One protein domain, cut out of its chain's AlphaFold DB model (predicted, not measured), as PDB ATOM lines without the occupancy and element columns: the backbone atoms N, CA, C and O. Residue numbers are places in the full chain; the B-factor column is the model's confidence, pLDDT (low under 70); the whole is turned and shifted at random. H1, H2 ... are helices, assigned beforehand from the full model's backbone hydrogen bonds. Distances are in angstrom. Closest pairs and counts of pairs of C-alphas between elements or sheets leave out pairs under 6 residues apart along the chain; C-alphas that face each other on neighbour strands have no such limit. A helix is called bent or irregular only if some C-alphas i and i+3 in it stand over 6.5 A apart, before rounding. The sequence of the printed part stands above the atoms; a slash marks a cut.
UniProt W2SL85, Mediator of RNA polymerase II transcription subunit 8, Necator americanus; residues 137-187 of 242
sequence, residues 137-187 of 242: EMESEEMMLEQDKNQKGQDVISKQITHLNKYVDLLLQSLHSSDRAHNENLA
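AT A GLANCE: This is residues 137 to 187 of the 242 residues of the protein "Mediator of RNA polymerase II transcription subunit 8" of Necator americanus (UniProt W2SL85). A long helix, H2, and a shorter one, H1, meet near their ends in an open L, with a tight link at the corner and the two arms reaching away from each other. The printed part has 51 residues with two named helices, H1 then H2, and no named strand; the class is all helix. It is extended, with a radius of gyration of the C-alphas of 18.8 A, and flat, with spans of 54 by 29 by 8 A.

HOW THE PARTS SIT: H2, residues 154 to 187, and H1, residues 137 to 151, are only just apart, their closest C-alphas being 8.1 A from each other. Residues 137 to 148, 150 to 156 and 158 to 187 stand free. In H1 and H2 every O i to N i+4 pair is within hydrogen-bond range.

IN THESE COORDINATES: H2 runs 49.6 A from C-alpha 154 at (107.228, 105.870, 119.269) to C-alpha 187 at (130.630, 139.509, 147.183). H1 begins with C-alpha 137 at (126.898, 110.625, 102.222) and measures 21.4 A. Neither helix is bent.

THE WHOLE: The two C-alphas farthest apart, those of Ser 140 and Ala 187, are 54.4 A apart. The printed part has no cut. The mean pLDDT of the printed part is 85.8; residues 181 to 187 are under 70.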
ATOM      1  N   GLU A 137     126.438 110.854 100.847       90.56
ATOM      2  CA  GLU A 137     126.898 110.625 102.222       90.56
ATOM      3  C   GLU A 137     125.830 111.021 103.253       90.56
ATOM      4  O   GLU A 137     125.484 110.222 104.119       90.56
ATOM      5  N   MET A 138     125.233 112.209 103.100       90.25
ATOM      6  CA  MET A 138     124.159 112.679 103.982       90.25
ATOM      7  C   MET A 138     122.869 111.862 103.818       90.25
ATOM      8  O   MET A 138     122.191 111.600 104.803       90.25
ATOM      9  N   GLU A 139     122.540 111.426 102.596       91.00
ATOM     10  CA  GLU A 139     121.403 110.522 102.339       91.00
ATOM     11  C   GLU A 139     121.588 109.188 103.087       91.00
ATOM     12  O   GLU A 139     120.649 108.665 103.685       91.00
ATOM     13  N   SER A 140     122.818 108.662 103.117       92.06
ATOM     14  CA  SER A 140     123.147 107.455 103.883       92.06
ATOM     15  C   SER A 140     123.051 107.671 105.395       92.06
ATOM     16  O   SER A 140     122.574 106.783 106.104       92.06
ATOM     17  N   GLU A 141     123.511 108.816 105.903       93.00
ATOM     18  CA  GLU A 141     123.415 109.156 107.326       93.00
ATOM     19  C   GLU A 141     121.951 109.307 107.767       93.00
ATOM     20  O   GLU A 141     121.542 108.722 108.770       93.00
ATOM     21  N   GLU A 142     121.127 110.004 106.979       90.19
ATOM     22  CA  GLU A 142     119.690 110.143 107.237       90.19
ATOM     23  C   GLU A 142     118.986 108.780 107.233       90.19
ATOM     24  O   GLU A 142     118.195 108.489 108.131       90.19
ATOM     25  N   MET A 143     119.323 107.902 106.285       92.25
ATOM     26  CA  MET A 143     118.784 106.542 106.236       92.25
ATOM     27  C   MET A 143     119.153 105.729 107.486       92.25
ATOM     28  O   MET A 143     118.311 105.000 108.015       92.25
ATOM     29  N   MET A 144     120.383 105.866 107.987       92.25
ATOM     30  CA  MET A 144     120.813 105.215 109.226       92.25
ATOM     31  C   MET A 144     120.040 105.748 110.442       92.25
ATOM     32  O   MET A 144     119.581 104.959 111.273       92.25
ATOM     33  N   LEU A 145     119.855 107.067 110.541       90.56
ATOM     34  CA  LEU A 145     119.082 107.697 111.616       90.56
ATOM     35  C   LEU A 145     117.608 107.274 111.579       90.56
ATOM     36  O   LEU A 145     117.026 106.957 112.618       90.56
ATOM     37  N   GLU A 146     117.013 107.210 110.391       90.75
ATOM     38  CA  GLU A 146     115.637 106.754 110.197       90.75
ATOM     39  C   GLU A 146     115.484 105.271 110.572       90.75
ATOM     40  O   GLU A 146     114.501 104.881 111.208       90.75
ATOM     41  N   GLN A 147     116.484 104.439 110.262       91.88
ATOM     42  CA  GLN A 147     116.517 103.037 110.675       91.88
ATOM     43  C   GLN A 147     116.616 102.882 112.200       91.88
ATOM     44  O   GLN A 147     115.923 102.036 112.768       91.88
ATOM     45  N   ASP A 148     117.453 103.668 112.886       89.06
ATOM     46  CA  ASP A 148     117.536 103.660 114.357       89.06
ATOM     47  C   ASP A 148     116.228 104.148 114.997       89.06
ATOM     48  O   ASP A 148     115.727 103.541 115.949       89.06
ATOM     49  N   LYS A 149     115.616 105.195 114.430       85.81
ATOM     50  CA  LYS A 149     114.307 105.694 114.864       85.81
ATOM     51  C   LYS A 149     113.235 104.611 114.742       85.81
ATOM     52  O   LYS A 149     112.483 104.401 115.688       85.81
ATOM     53  N   ASN A 150     113.182 103.894 113.620       87.56
ATOM     54  CA  ASN A 150     112.160 102.872 113.370       87.56
ATOM     55  C   ASN A 150     112.351 101.591 114.193       87.56
ATOM     56  O   ASN A 150     111.394 100.843 114.382       87.56
ATOM     57  N   GLN A 151     113.557 101.338 114.713       89.12
ATOM     58  CA  GLN A 151     113.802 100.240 115.653       89.12
ATOM     59  C   GLN A 151     113.201 100.499 117.040       89.12
ATOM     60  O   GLN A 151     112.929  99.555 117.784       89.12
ATOM     61  N   LYS A 152     112.984 101.766 117.407       87.38
ATOM     62  CA  LYS A 152     112.447 102.166 118.711       87.38
ATOM     63  C   LYS A 152     110.944 102.436 118.596       87.38
ATOM     64  O   LYS A 152     110.466 103.049 117.648       87.38
ATOM     65  N   GLY A 153     110.172 102.005 119.594       86.94
ATOM     66  CA  GLY A 153     108.744 102.332 119.658       86.94
ATOM     67  C   GLY A 153     108.523 103.834 119.877       86.94
ATOM     68  O   GLY A 153     109.187 104.432 120.725       86.94
ATOM     69  N   GLN A 154     107.561 104.436 119.166       86.25
ATOM     70  CA  GLN A 154     107.228 105.870 119.269       86.25
ATOM     71  C   GLN A 154     106.940 106.323 120.712       86.25
ATOM     72  O   GLN A 154     107.386 107.393 121.134       86.25
ATOM     73  N   ASP A 155     106.270 105.484 121.508       87.56
ATOM     74  CA  ASP A 155     106.016 105.750 122.928       87.56
ATOM     75  C   ASP A 155     107.300 105.827 123.766       87.56
ATOM     76  O   ASP A 155     107.405 106.644 124.683       87.56
ATOM     77  N   VAL A 156     108.292 104.983 123.460       89.69
ATOM     78  CA  VAL A 156     109.588 104.966 124.154       89.69
ATOM     79  C   VAL A 156     110.383 106.217 123.795       89.69
ATOM     80  O   VAL A 156     110.893 106.881 124.695       89.69
ATOM     81  N   ILE A 157     110.418 106.575 122.507       87.50
ATOM     82  CA  ILE A 157     111.069 107.796 122.011       87.50
ATOM     83  C   ILE A 157     110.471 109.027 122.701       87.50
ATOM     84  O   ILE A 157     111.204 109.837 123.264       87.50
ATOM     85  N   SER A 158     109.142 109.137 122.730       89.75
ATOM     86  CA  SER A 158     108.448 110.290 123.315       89.75
ATOM     87  C   SER A 158     108.738 110.435 124.811       89.75
ATOM     88  O   SER A 158     109.100 111.519 125.271       89.75
ATOM     89  N   LYS A 159     108.670 109.332 125.573       93.44
ATOM     90  CA  LYS A 159     109.030 109.322 127.003       93.44
ATOM     91  C   LYS A 159     110.491 109.708 127.227       93.44
ATOM     92  O   LYS A 159     110.789 110.468 128.148       93.44
ATOM     93  N   GLN A 160     111.396 109.204 126.389       90.50
ATOM     94  CA  GLN A 160     112.818 109.515 126.476       90.50
ATOM     95  C   GLN A 160     113.087 111.002 126.208       90.50
ATOM     96  O   GLN A 160     113.827 111.613 126.975       90.50
ATOM     97  N   ILE A 161     112.446 111.598 125.197       92.06
ATOM     98  CA  ILE A 161     112.536 113.039 124.910       92.06
ATOM     99  C   ILE A 161     112.077 113.853 126.126       92.06
ATOM    100  O   ILE A 161     112.801 114.737 126.579       92.06
ATOM    101  N   THR A 162     110.914 113.534 126.705       93.94
ATOM    102  CA  THR A 162     110.401 114.252 127.883       93.94
ATOM    103  C   THR A 162     111.352 114.158 129.079       93.94
ATOM    104  O   THR A 162     111.606 115.163 129.742       93.94
ATOM    105  N   HIS A 163     111.897 112.972 129.362       94.00
ATOM    106  CA  HIS A 163     112.839 112.792 130.467       94.00
ATOM    107  C   HIS A 163     114.161 113.529 130.236       94.00
ATOM    108  O   HIS A 163     114.645 114.186 131.153       94.00
ATOM    109  N   LEU A 164     114.728 113.453 129.028       94.25
ATOM    110  CA  LEU A 164     115.978 114.139 128.699       94.25
ATOM    111  C   LEU A 164     115.826 115.657 128.766       94.25
ATOM    112  O   LEU A 164     116.660 116.299 129.398       94.25
ATOM    113  N   ASN A 165     114.744 116.218 128.221       94.25
ATOM    114  CA  ASN A 165     114.465 117.651 128.336       94.25
ATOM    115  C   ASN A 165     114.382 118.077 129.810       94.25
ATOM    116  O   ASN A 165     115.074 119.003 130.219       94.25
ATOM    117  N   LYS A 166     113.657 117.316 130.645       96.19
ATOM    118  CA  LYS A 166     113.586 117.572 132.092       96.19
ATOM    119  C   LYS A 166     114.959 117.517 132.770       96.19
ATOM    120  O   LYS A 166     115.223 118.306 133.673       96.19
ATOM    121  N   TYR A 167     115.827 116.581 132.384       95.00
ATOM    122  CA  TYR A 167     117.179 116.503 132.940       95.00
ATOM    123  C   TYR A 167     118.053 117.678 132.511       95.00
ATOM    124  O   TYR A 167     118.776 118.210 133.350       95.00
ATOM    125  N   VAL A 168     117.969 118.103 131.249       95.25
ATOM    126  CA  VAL A 168     118.663 119.301 130.761       95.25
ATOM    127  C   VAL A 168     118.200 120.531 131.542       95.25
ATOM    128  O   VAL A 168     119.042 121.259 132.059       95.25
ATOM    129  N   ASP A 169     116.892 120.708 131.732       93.56
ATOM    130  CA  ASP A 169     116.340 121.828 132.503       93.56
ATOM    131  C   ASP A 169     116.829 121.824 133.960       93.56
ATOM    132  O   ASP A 169     117.245 122.856 134.488       93.56
ATOM    133  N   LEU A 170     116.843 120.652 134.609       94.56
ATOM    134  CA  LEU A 170     117.363 120.497 135.971       94.56
ATOM    135  C   LEU A 170     118.862 120.806 136.060       94.56
ATOM    136  O   LEU A 170     119.300 121.442 137.020       94.56
ATOM    137  N   LEU A 171     119.651 120.371 135.076       93.62
ATOM    138  CA  LEU A 171     121.083 120.657 135.018       93.62
ATOM    139  C   LEU A 171     121.341 122.151 134.825       93.62
ATOM    140  O   LEU A 171     122.160 122.716 135.545       93.62
ATOM    141  N   LEU A 172     120.611 122.803 133.919       91.88
ATOM    142  CA  LEU A 172     120.695 124.249 133.713       91.88
ATOM    143  C   LEU A 172     120.306 125.011 134.984       91.88
ATOM    144  O   LEU A 172     121.026 125.915 135.405       91.88
ATOM    145  N   GLN A 173     119.224 124.609 135.657       90.62
ATOM    146  CA  GLN A 173     118.818 125.202 136.931       90.62
ATOM    147  C   GLN A 173     119.893 125.023 138.012       90.62
ATOM    148  O   GLN A 173     120.200 125.969 138.741       90.62
ATOM    149  N   SER A 174     120.492 123.834 138.100       90.81
ATOM    150  CA  SER A 174     121.586 123.556 139.030       90.81
ATOM    151  C   SER A 174     122.810 124.425 138.734       90.81
ATOM    152  O   SER A 174     123.376 124.996 139.664       90.81
ATOM    153  N   LEU A 175     123.199 124.572 137.465       89.19
ATOM    154  CA  LEU A 175     124.315 125.427 137.054       89.19
ATOM    155  C   LEU A 175     124.060 126.890 137.425       89.19
ATOM    156  O   LEU A 175     124.877 127.489 138.117       89.19
ATOM    157  N   HIS A 176     122.883 127.428 137.098       86.38
ATOM    158  CA  HIS A 176     122.511 128.791 137.484       86.38
ATOM    159  C   HIS A 176     122.487 128.996 139.005       86.38
ATOM    160  O   HIS A 176     122.892 130.049 139.501       86.38
ATOM    161  N   SER A 177     122.034 127.995 139.766       81.56
ATOM    162  CA  SER A 177     122.056 128.052 141.230       81.56
ATOM    163  C   SER A 177     123.481 128.023 141.797       81.56
ATOM    164  O   SER A 177     123.777 128.752 142.745       81.56
ATOM    165  N   SER A 178     124.375 127.247 141.179       76.75
ATOM    166  CA  SER A 178     125.791 127.167 141.535       76.75
ATOM    167  C   SER A 178     126.521 128.475 141.229       76.75
ATOM    168  O   SER A 178     127.258 128.966 142.082       76.75
ATOM    169  N   ASP A 179     126.278 129.083 140.065       73.69
ATOM    170  CA  ASP A 179     126.849 130.384 139.694       73.69
ATOM    171  C   ASP A 179     126.415 131.482 140.669       73.69
ATOM    172  O   ASP A 179     127.237 132.272 141.135       73.69
ATOM    173  N   ARG A 180     125.131 131.498 141.052       70.81
ATOM    174  CA  ARG A 180     124.618 132.443 142.050       70.81
ATOM    175  C   ARG A 180     125.283 132.247 143.415       70.81
ATOM    176  O   ARG A 180     125.706 133.226 144.023       70.81
ATOM    177  N   ALA A 181     125.420 131.002 143.871       68.62
ATOM    178  CA  ALA A 181     126.083 130.686 145.134       68.62
ATOM    179  C   ALA A 181     127.582 131.037 145.117       68.62
ATOM    180  O   ALA A 181     128.118 131.503 146.124       68.62
ATOM    181  N   HIS A 182     128.265 130.848 143.984       63.78
ATOM    182  CA  HIS A 182     129.667 131.228 143.815       63.78
ATOM    183  C   HIS A 182     129.851 132.752 143.829       63.78
ATOM    184  O   HIS A 182     130.757 133.258 144.491       63.78
ATOM    185  N   ASN A 183     128.950 133.491 143.177       62.06
ATOM    186  CA  ASN A 183     128.979 134.950 143.143       62.06
ATOM    187  C   ASN A 183     128.662 135.579 144.517       62.06
ATOM    188  O   ASN A 183     129.347 136.508 144.937       62.06
ATOM    189  N   GLU A 184     127.694 135.035 145.267       60.84
ATOM    190  CA  GLU A 184     127.408 135.472 146.648       60.84
ATOM    191  C   GLU A 184     128.579 135.171 147.611       60.84
ATOM    192  O   GLU A 184     128.855 135.958 148.515       60.84
ATOM    193  N   ASN A 185     129.349 134.097 147.388       58.25
ATOM    194  CA  ASN A 185     130.559 133.804 148.175       58.25
ATOM    195  C   ASN A 185     131.723 134.780 147.915       58.25
ATOM    196  O   ASN A 185     132.588 134.933 148.781       58.25
ATOM    197  N   LEU A 186     131.762 135.426 146.746       59.31
ATOM    198  CA  LEU A 186     132.782 136.417 146.386       59.31
ATOM    199  C   LEU A 186     132.406 137.841 146.826       59.31
ATOM    200  O   LEU A 186     133.301 138.644 147.086       59.31
ATOM    201  N   ALA A 187     131.111 138.151 146.927       60.91
ATOM    202  CA  ALA A 187     130.630 139.509 147.183       60.91
ATOM    203  C   ALA A 187     130.671 139.939 148.665       60.91
ATOM    204  O   ALA A 187     130.894 141.115 148.935       60.91
TER     205      ALA A 187